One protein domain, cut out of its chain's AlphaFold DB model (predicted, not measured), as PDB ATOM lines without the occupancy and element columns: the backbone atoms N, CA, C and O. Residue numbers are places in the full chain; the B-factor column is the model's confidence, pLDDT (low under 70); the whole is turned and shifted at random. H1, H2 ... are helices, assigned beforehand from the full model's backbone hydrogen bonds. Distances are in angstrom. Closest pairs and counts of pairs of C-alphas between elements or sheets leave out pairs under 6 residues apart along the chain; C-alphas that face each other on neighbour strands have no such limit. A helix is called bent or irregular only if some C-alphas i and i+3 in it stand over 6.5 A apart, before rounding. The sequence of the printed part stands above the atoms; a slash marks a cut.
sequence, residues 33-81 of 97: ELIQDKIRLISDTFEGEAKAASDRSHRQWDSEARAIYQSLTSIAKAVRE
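This is residues 33 to 81 of the 97 residues of the protein "ESAT-6-like protein" of Streptomyces sp. ST5x (UniProt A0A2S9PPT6). One long helix, H2, makes the full length of this rod-shaped domain, and a much shorter helix, H1, folds back beside its first part as an uneven helical hairpin. The far part of H2, residues 66 to 81, sticks out with nothing beside it. The printed part has 49 residues with two named helices, H1 then H2, and no named strand; the class is all helix. The whole is extended, with a radius of gyration of the C-alphas of 15.1 A and spans of 50 by 17 by 5 A.

H2, residues 48 to 81, is the longest helix. H1, residues 33 to 43, touches H2, with 5 pairs of C-alphas within 8 A. The closest C-alphas of the two are those of Ser 43 and Ser 54, 6.6 A apart. H2 touches H1 with residues 51 to 61 alone. Their lines stand at a shallow tilt of 4 degrees, and they run opposite ways. Their centres are 14.5 A apart. H1 and H2 form a helical hairpin, joined by a tight link of 4 residues. In H1 and H2 every O i to N i+4 pair is within hydrogen-bond range.

H2 has 34 residues and measures 50.0 A from C-alpha 48 at (8.246, 28.251, -4.990) to C-alpha 81 at (-32.006, 54.741, 8.183). H1 has 11 residues and measures 15.1 A from its first C-alpha, that of Glu 33 at (-11.933, 42.262, -8.993), to that of Ser 43. Neither helix is bent.

The two C-alphas farthest apart are those of Gly 48 and Glu 81, at 50.0 A. Residues 66 to 81 of H2 stand free; without them the body has 33 residues and spans 26 by 16 by 5 A. The printed part has no cut. The mean pLDDT of the printed part is 92.9, and no printed residue is under 70.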
ATOM      1  N   GLU A  33     -11.974  43.595  -8.373       94.38
ATOM      2  CA  GLU A  33     -11.933  42.262  -8.993       94.38
ATOM      3  C   GLU A  33     -11.108  42.278 -10.289       94.38
ATOM      4  O   GLU A  33     -10.178  41.490 -10.453       94.38
ATOM      5  N   LEU A  34     -11.361  43.249 -11.175       96.19
ATOM      6  CA  LEU A  34     -10.617  43.392 -12.431       96.19
ATOM      7  C   LEU A  34      -9.116  43.628 -12.218       96.19
ATOM      8  O   LEU A  34      -8.295  43.156 -13.008       96.19
ATOM      9  N   ILE A  35      -8.736  44.395 -11.192       94.00
ATOM     10  CA  ILE A  35      -7.322  44.594 -10.851       94.00
ATOM     11  C   ILE A  35      -6.724  43.288 -10.334       94.00
ATOM     12  O   ILE A  35      -5.635  42.907 -10.764       94.00
ATOM     13  N   GLN A  36      -7.434  42.580  -9.457       94.88
ATOM     14  CA  GLN A  36      -6.955  41.321  -8.904       94.88
ATOM     15  C   GLN A  36      -6.739  40.262  -9.980       94.88
ATOM     16  O   GLN A  36      -5.713  39.588  -9.966       94.88
ATOM     17  N   ASP A  37      -7.647  40.146 -10.946       96.00
ATOM     18  CA  ASP A  37      -7.514  39.196 -12.049       96.00
ATOM     19  C   ASP A  37      -6.279  39.487 -12.910       96.00
ATOM     20  O   ASP A  37      -5.552  38.571 -13.299       96.00
ATOM     21  N   LYS A  38      -5.959  40.770 -13.132       95.44
ATOM     22  CA  LYS A  38      -4.705  41.161 -13.795       95.44
ATOM     23  C   LYS A  38      -3.476  40.767 -12.979       95.44
ATOM     24  O   LYS A  38      -2.486  40.324 -13.554       95.44
ATOM     25  N   ILE A  39      -3.522  40.915 -11.655       91.50
ATOM     26  CA  ILE A  39      -2.419  40.506 -10.771       91.50
ATOM     27  C   ILE A  39      -2.279  38.978 -10.765       91.50
ATOM     28  O   ILE A  39      -1.157  38.477 -10.819       91.50
ATOM     29  N   ARG A  40      -3.394  38.234 -10.749       93.88
ATOM     30  CA  ARG A  40      -3.400  36.766 -10.829       93.88
ATOM     31  C   ARG A  40      -2.687  36.288 -12.088       93.88
ATOM     32  O   ARG A  40      -1.737  35.523 -11.959       93.88
ATOM     33  N   LEU A  41      -3.029  36.858 -13.246       94.81
ATOM     34  CA  LEU A  41      -2.383  36.548 -14.526       94.81
ATOM     35  C   LEU A  41      -0.856  36.737 -14.488       94.81
ATOM     36  O   LEU A  41      -0.117  35.939 -15.053       94.81
ATOM     37  N   ILE A  42      -0.368  37.784 -13.816       91.94
ATOM     38  CA  ILE A  42       1.077  38.018 -13.660       91.94
ATOM     39  C   ILE A  42       1.694  36.942 -12.753       91.94
ATOM     40  O   ILE A  42       2.757  36.396 -13.056       91.94
ATOM     41  N   SER A  43       1.015  36.617 -11.650       93.00
ATOM     42  CA  SER A  43       1.493  35.654 -10.656       93.00
ATOM     43  C   SER A  43       1.415  34.187 -11.084       93.00
ATOM     44  O   SER A  43       2.009  33.343 -10.417       93.00
ATOM     45  N   ASP A  44       0.728  33.866 -12.184       92.38
ATOM     46  CA  ASP A  44       0.615  32.493 -12.701       92.38
ATOM     47  C   ASP A  44       1.970  31.900 -13.109       92.38
ATOM     48  O   ASP A  44       2.140  30.685 -13.134       92.38
ATOM     49  N   THR A  45       2.956  32.755 -13.384       93.88
ATOM     50  CA  THR A  45       4.330  32.346 -13.710       93.88
ATOM     51  C   THR A  45       5.218  32.147 -12.481       93.88
ATOM     52  O   THR A  45       6.381  31.770 -12.615       93.88
ATOM     53  N   PHE A  46       4.714  32.435 -11.277       94.50
ATOM     54  CA  PHE A  46       5.511  32.346 -10.059       94.50
ATOM     55  C   PHE A  46       5.581  30.907  -9.554       94.50
ATOM     56  O   PHE A  46       4.572  30.210  -9.457       94.50
ATOM     57  N   GLU A  47       6.772  30.504  -9.119       93.62
ATOM     58  CA  GLU A  47       7.030  29.203  -8.507       93.62
ATOM     59  C   GLU A  47       7.653  29.368  -7.111       93.62
ATOM     60  O   GLU A  47       8.142  30.440  -6.737       93.62
ATOM     61  N   GLY A  48       7.605  28.303  -6.307       94.88
ATOM     62  CA  GLY A  48       8.246  28.251  -4.990       94.88
ATOM     63  C   GLY A  48       7.772  29.343  -4.022       94.88
ATOM     64  O   GLY A  48       6.575  29.532  -3.790       94.88
ATOM     65  N   GLU A  49       8.723  30.065  -3.427       94.75
ATOM     66  CA  GLU A  49       8.440  31.101  -2.425       94.75
ATOM     67  C   GLU A  49       7.642  32.282  -2.992       94.75
ATOM     68  O   GLU A  49       6.779  32.828  -2.298       94.75
ATOM     69  N   ALA A  50       7.871  32.640  -4.260       93.00
ATOM     70  CA  ALA A  50       7.145  33.717  -4.928       93.00
ATOM     71  C   ALA A  50       5.658  33.372  -5.089       93.00
ATOM     72  O   ALA A  50       4.794  34.215  -4.832       93.00
ATOM     73  N   LYS A  51       5.346  32.108  -5.412       93.94
ATOM     74  CA  LYS A  51       3.963  31.619  -5.468       93.94
ATOM     75  C   LYS A  51       3.291  31.708  -4.101       93.94
ATOM     76  O   LYS A  51       2.214  32.286  -3.976       93.94
ATOM     77  N   ALA A  52       3.963  31.216  -3.058       94.69
ATOM     78  CA  ALA A  52       3.438  31.244  -1.695       94.69
ATOM     79  C   ALA A  52       3.209  32.676  -1.179       94.69
ATOM     80  O   ALA A  52       2.231  32.932  -0.472       94.69
ATOM     81  N   ALA A  53       4.097  33.614  -1.521       95.38
ATOM     82  CA  ALA A  53       3.927  35.028  -1.207       95.38
ATOM     83  C   ALA A  53       2.732  35.633  -1.954       95.38
ATOM     84  O   ALA A  53       1.887  36.264  -1.321       95.38
ATOM     85  N   SER A  54       2.608  35.373  -3.258       94.12
ATOM     86  CA  SER A  54       1.473  35.859  -4.045       94.12
ATOM     87  C   SER A  54       0.142  35.316  -3.535       94.12
ATOM     88  O   SER A  54      -0.816  36.072  -3.430       94.12
ATOM     89  N   ASP A  55       0.070  34.043  -3.143       94.25
ATOM     90  CA  ASP A  55      -1.156  33.448  -2.593       94.25
ATOM     91  C   ASP A  55      -1.568  34.077  -1.256       94.25
ATOM     92  O   ASP A  55      -2.752  34.112  -0.910       94.25
ATOM     93  N   ARG A  56      -0.607  34.558  -0.457       96.50
ATOM     94  CA  ARG A  56      -0.911  35.345   0.748       96.50
ATOM     95  C   ARG A  56      -1.435  36.728   0.374       96.50
ATOM     96  O   ARG A  56      -2.467  37.127   0.906       96.50
ATOM     97  N   SER A  57      -0.784  37.410  -0.566       95.50
ATOM     98  CA  SER A  57      -1.218  38.728  -1.042       95.50
ATOM     99  C   SER A  57      -2.612  38.693  -1.673       95.50
ATOM    100  O   SER A  57      -3.425  39.559  -1.375       95.50
ATOM    101  N   HIS A  58      -2.932  37.665  -2.467       95.50
ATOM    102  CA  HIS A  58      -4.264  37.479  -3.059       95.50
ATOM    103  C   HIS A  58      -5.353  37.329  -1.996       95.50
ATOM    104  O   HIS A  58      -6.402  37.956  -2.101       95.50
ATOM    105  N   ARG A  59      -5.091  36.549  -0.939       96.19
ATOM    106  CA  ARG A  59      -6.034  36.382   0.178       96.19
ATOM    107  C   ARG A  59      -6.226  37.667   0.979       96.19
ATOM    108  O   ARG A  59      -7.348  37.972   1.375       96.19
ATOM    109  N   GLN A  60      -5.145  38.410   1.218       96.69
ATOM    110  CA  GLN A  60      -5.221  39.700   1.900       96.69
ATOM    111  C   GLN A  60      -6.035  40.702   1.075       96.69
ATOM    112  O   GLN A  60      -6.942  41.336   1.610       96.69
ATOM    113  N   TRP A  61      -5.776  40.767  -0.233       95.62
ATOM    114  CA  TRP A  61      -6.540  41.584  -1.172       95.62
ATOM    115  C   TRP A  61      -8.037  41.267  -1.118       95.62
ATOM    116  O   TRP A  61      -8.844  42.177  -0.943       95.62
ATOM    117  N   ASP A  62      -8.415  39.984  -1.208       93.44
ATOM    118  CA  ASP A  62      -9.820  39.558  -1.126       93.44
ATOM    119  C   ASP A  62     -10.485  40.049   0.167       93.44
ATOM    120  O   ASP A  62     -11.630  40.507   0.160       93.44
ATOM    121  N   SER A  63      -9.771  39.953   1.292       95.75
ATOM    122  CA  SER A  63     -10.270  40.404   2.590       95.75
ATOM    123  C   SER A  63     -10.481  41.918   2.628       95.75
ATOM    124  O   SER A  63     -11.518  42.385   3.102       95.75
ATOM    125  N   GLU A  64      -9.517  42.692   2.134       95.12
ATOM    126  CA  GLU A  64      -9.577  44.157   2.131       95.12
ATOM    127  C   GLU A  64     -10.650  44.684   1.174       95.12
ATOM    128  O   GLU A  64     -11.452  45.536   1.560       95.12
ATOM    129  N   ALA A  65     -10.734  44.131  -0.038       92.50
ATOM    130  CA  ALA A  65     -11.752  44.500  -1.019       92.50
ATOM    131  C   ALA A  65     -13.169  44.267  -0.471       92.50
ATOM    132  O   ALA A  65     -14.019  45.162  -0.514       92.50
ATOM    133  N   ARG A  66     -13.402  43.103   0.154       91.06
ATOM    134  CA  ARG A  66     -14.677  42.794   0.820       91.06
ATOM    135  C   ARG A  66     -14.979  43.758   1.962       91.06
ATOM    136  O   ARG A  66     -16.123  44.192   2.089       91.06
ATOM    137  N   ALA A  67     -13.986  44.112   2.776       94.06
ATOM    138  CA  ALA A  67     -14.169  45.051   3.882       94.06
ATOM    139  C   ALA A  67     -14.577  46.451   3.390       94.06
ATOM    140  O   ALA A  67     -15.456  47.085   3.982       94.06
ATOM    141  N   ILE A  68     -14.000  46.918   2.279       89.31
ATOM    142  CA  ILE A  68     -14.371  48.194   1.654       89.31
ATOM    143  C   ILE A  68     -15.826  48.151   1.169       89.31
ATOM    144  O   ILE A  68     -16.612  49.041   1.502       89.31
ATOM    145  N   TYR A  69     -16.213  47.101   0.437       90.00
ATOM    146  CA  TYR A  69     -17.588  46.935  -0.040       90.00
ATOM    147  C   TYR A  69     -18.603  46.885   1.116       90.00
ATOM    148  O   TYR A  69     -19.623  47.581   1.097       90.00
ATOM    149  N   GLN A  70     -18.307  46.113   2.165       92.94
ATOM    150  CA  GLN A  70     -19.141  46.022   3.370       92.94
ATOM    151  C   GLN A  70     -19.266  47.367   4.094       92.94
ATOM    152  O   GLN A  70     -20.345  47.720   4.572       92.94
ATOM    153  N   SER A  71     -18.186  48.147   4.146       93.62
ATOM    154  CA  SER A  71     -18.203  49.477   4.759       93.62
ATOM    155  C   SER A  71     -19.097  50.435   3.973       93.62
ATOM    156  O   SER A  71     -19.955  51.093   4.556       93.62
ATOM    157  N   LEU A  72     -18.967  50.473   2.643       90.38
ATOM    158  CA  LEU A  72     -19.780  51.350   1.794       90.38
ATOM    159  C   LEU A  72     -21.268  50.984   1.827       90.38
ATOM    160  O   LEU A  72     -22.117  51.868   1.922       90.38
ATOM    161  N   THR A  73     -21.593  49.693   1.799       92.50
ATOM    162  CA  THR A  73     -22.982  49.224   1.923       92.50
ATOM    163  C   THR A  73     -23.566  49.522   3.306       92.50
ATOM    164  O   THR A  73     -24.716  49.950   3.403       92.50
ATOM    165  N   SER A  74     -22.769  49.396   4.371       92.31
ATOM    166  CA  SER A  74     -23.180  49.787   5.727       92.31
ATOM    167  C   SER A  74     -23.434  51.291   5.842       92.31
ATOM    168  O   SER A  74     -24.421  51.697   6.452       92.31
ATOM    169  N   ILE A  75     -22.599  52.124   5.212       86.88
ATOM    170  CA  ILE A  75     -22.803  53.578   5.151       86.88
ATOM    171  C   ILE A  75     -24.087  53.906   4.384       86.88
ATOM    172  O   ILE A  75     -24.900  54.681   4.880       86.88
ATOM    173  N   ALA A  76     -24.315  53.302   3.213       90.19
ATOM    174  CA  ALA A  76     -25.546  53.520   2.449       90.19
ATOM    175  C   ALA A  76     -26.794  53.163   3.268       90.19
ATOM    176  O   ALA A  76     -27.755  53.933   3.303       90.19
ATOM    177  N   LYS A  77     -26.754  52.038   3.991       90.38
ATOM    178  CA  LYS A  77     -27.821  51.629   4.907       90.38
ATOM    179  C   LYS A  77     -28.045  52.665   6.014       90.38
ATOM    180  O   LYS A  77     -29.179  53.085   6.212       90.38
ATOM    181  N   ALA A  78     -26.983  53.121   6.677       88.50
ATOM    182  CA  ALA A  78     -27.082  54.141   7.720       88.50
ATOM    183  C   ALA A  78     -27.673  55.462   7.190       88.50
ATOM    184  O   ALA A  78     -28.486  56.086   7.866       88.50
ATOM    185  N   VAL A  79     -27.324  55.864   5.961       86.62
ATOM    186  CA  VAL A  79     -27.897  57.049   5.298       86.62
ATOM    187  C   VAL A  79     -29.401  56.880   5.050       86.62
ATOM    188  O   VAL A  79     -30.162  57.807   5.332       86.62
ATOM    189  N   ARG A  80     -29.859  55.701   4.599       84.69
ATOM    190  CA  ARG A  80     -31.303  55.415   4.452       84.69
ATOM    191  C   ARG A  80     -32.027  55.430   5.801       84.69
ATOM    192  O   ARG A  80     -33.130  55.959   5.899       84.69
ATOM    193  N   GLU A  81     -31.419  54.859   6.839       81.62
ATOM    194  CA  GLU A  81     -32.006  54.741   8.183       81.62
ATOM    195  C   GLU A  81     -32.034  56.066   8.960       81.62
ATOM    196  O   GLU A  81     -32.909  56.272   9.804       81.62
TER     197      GLU A  81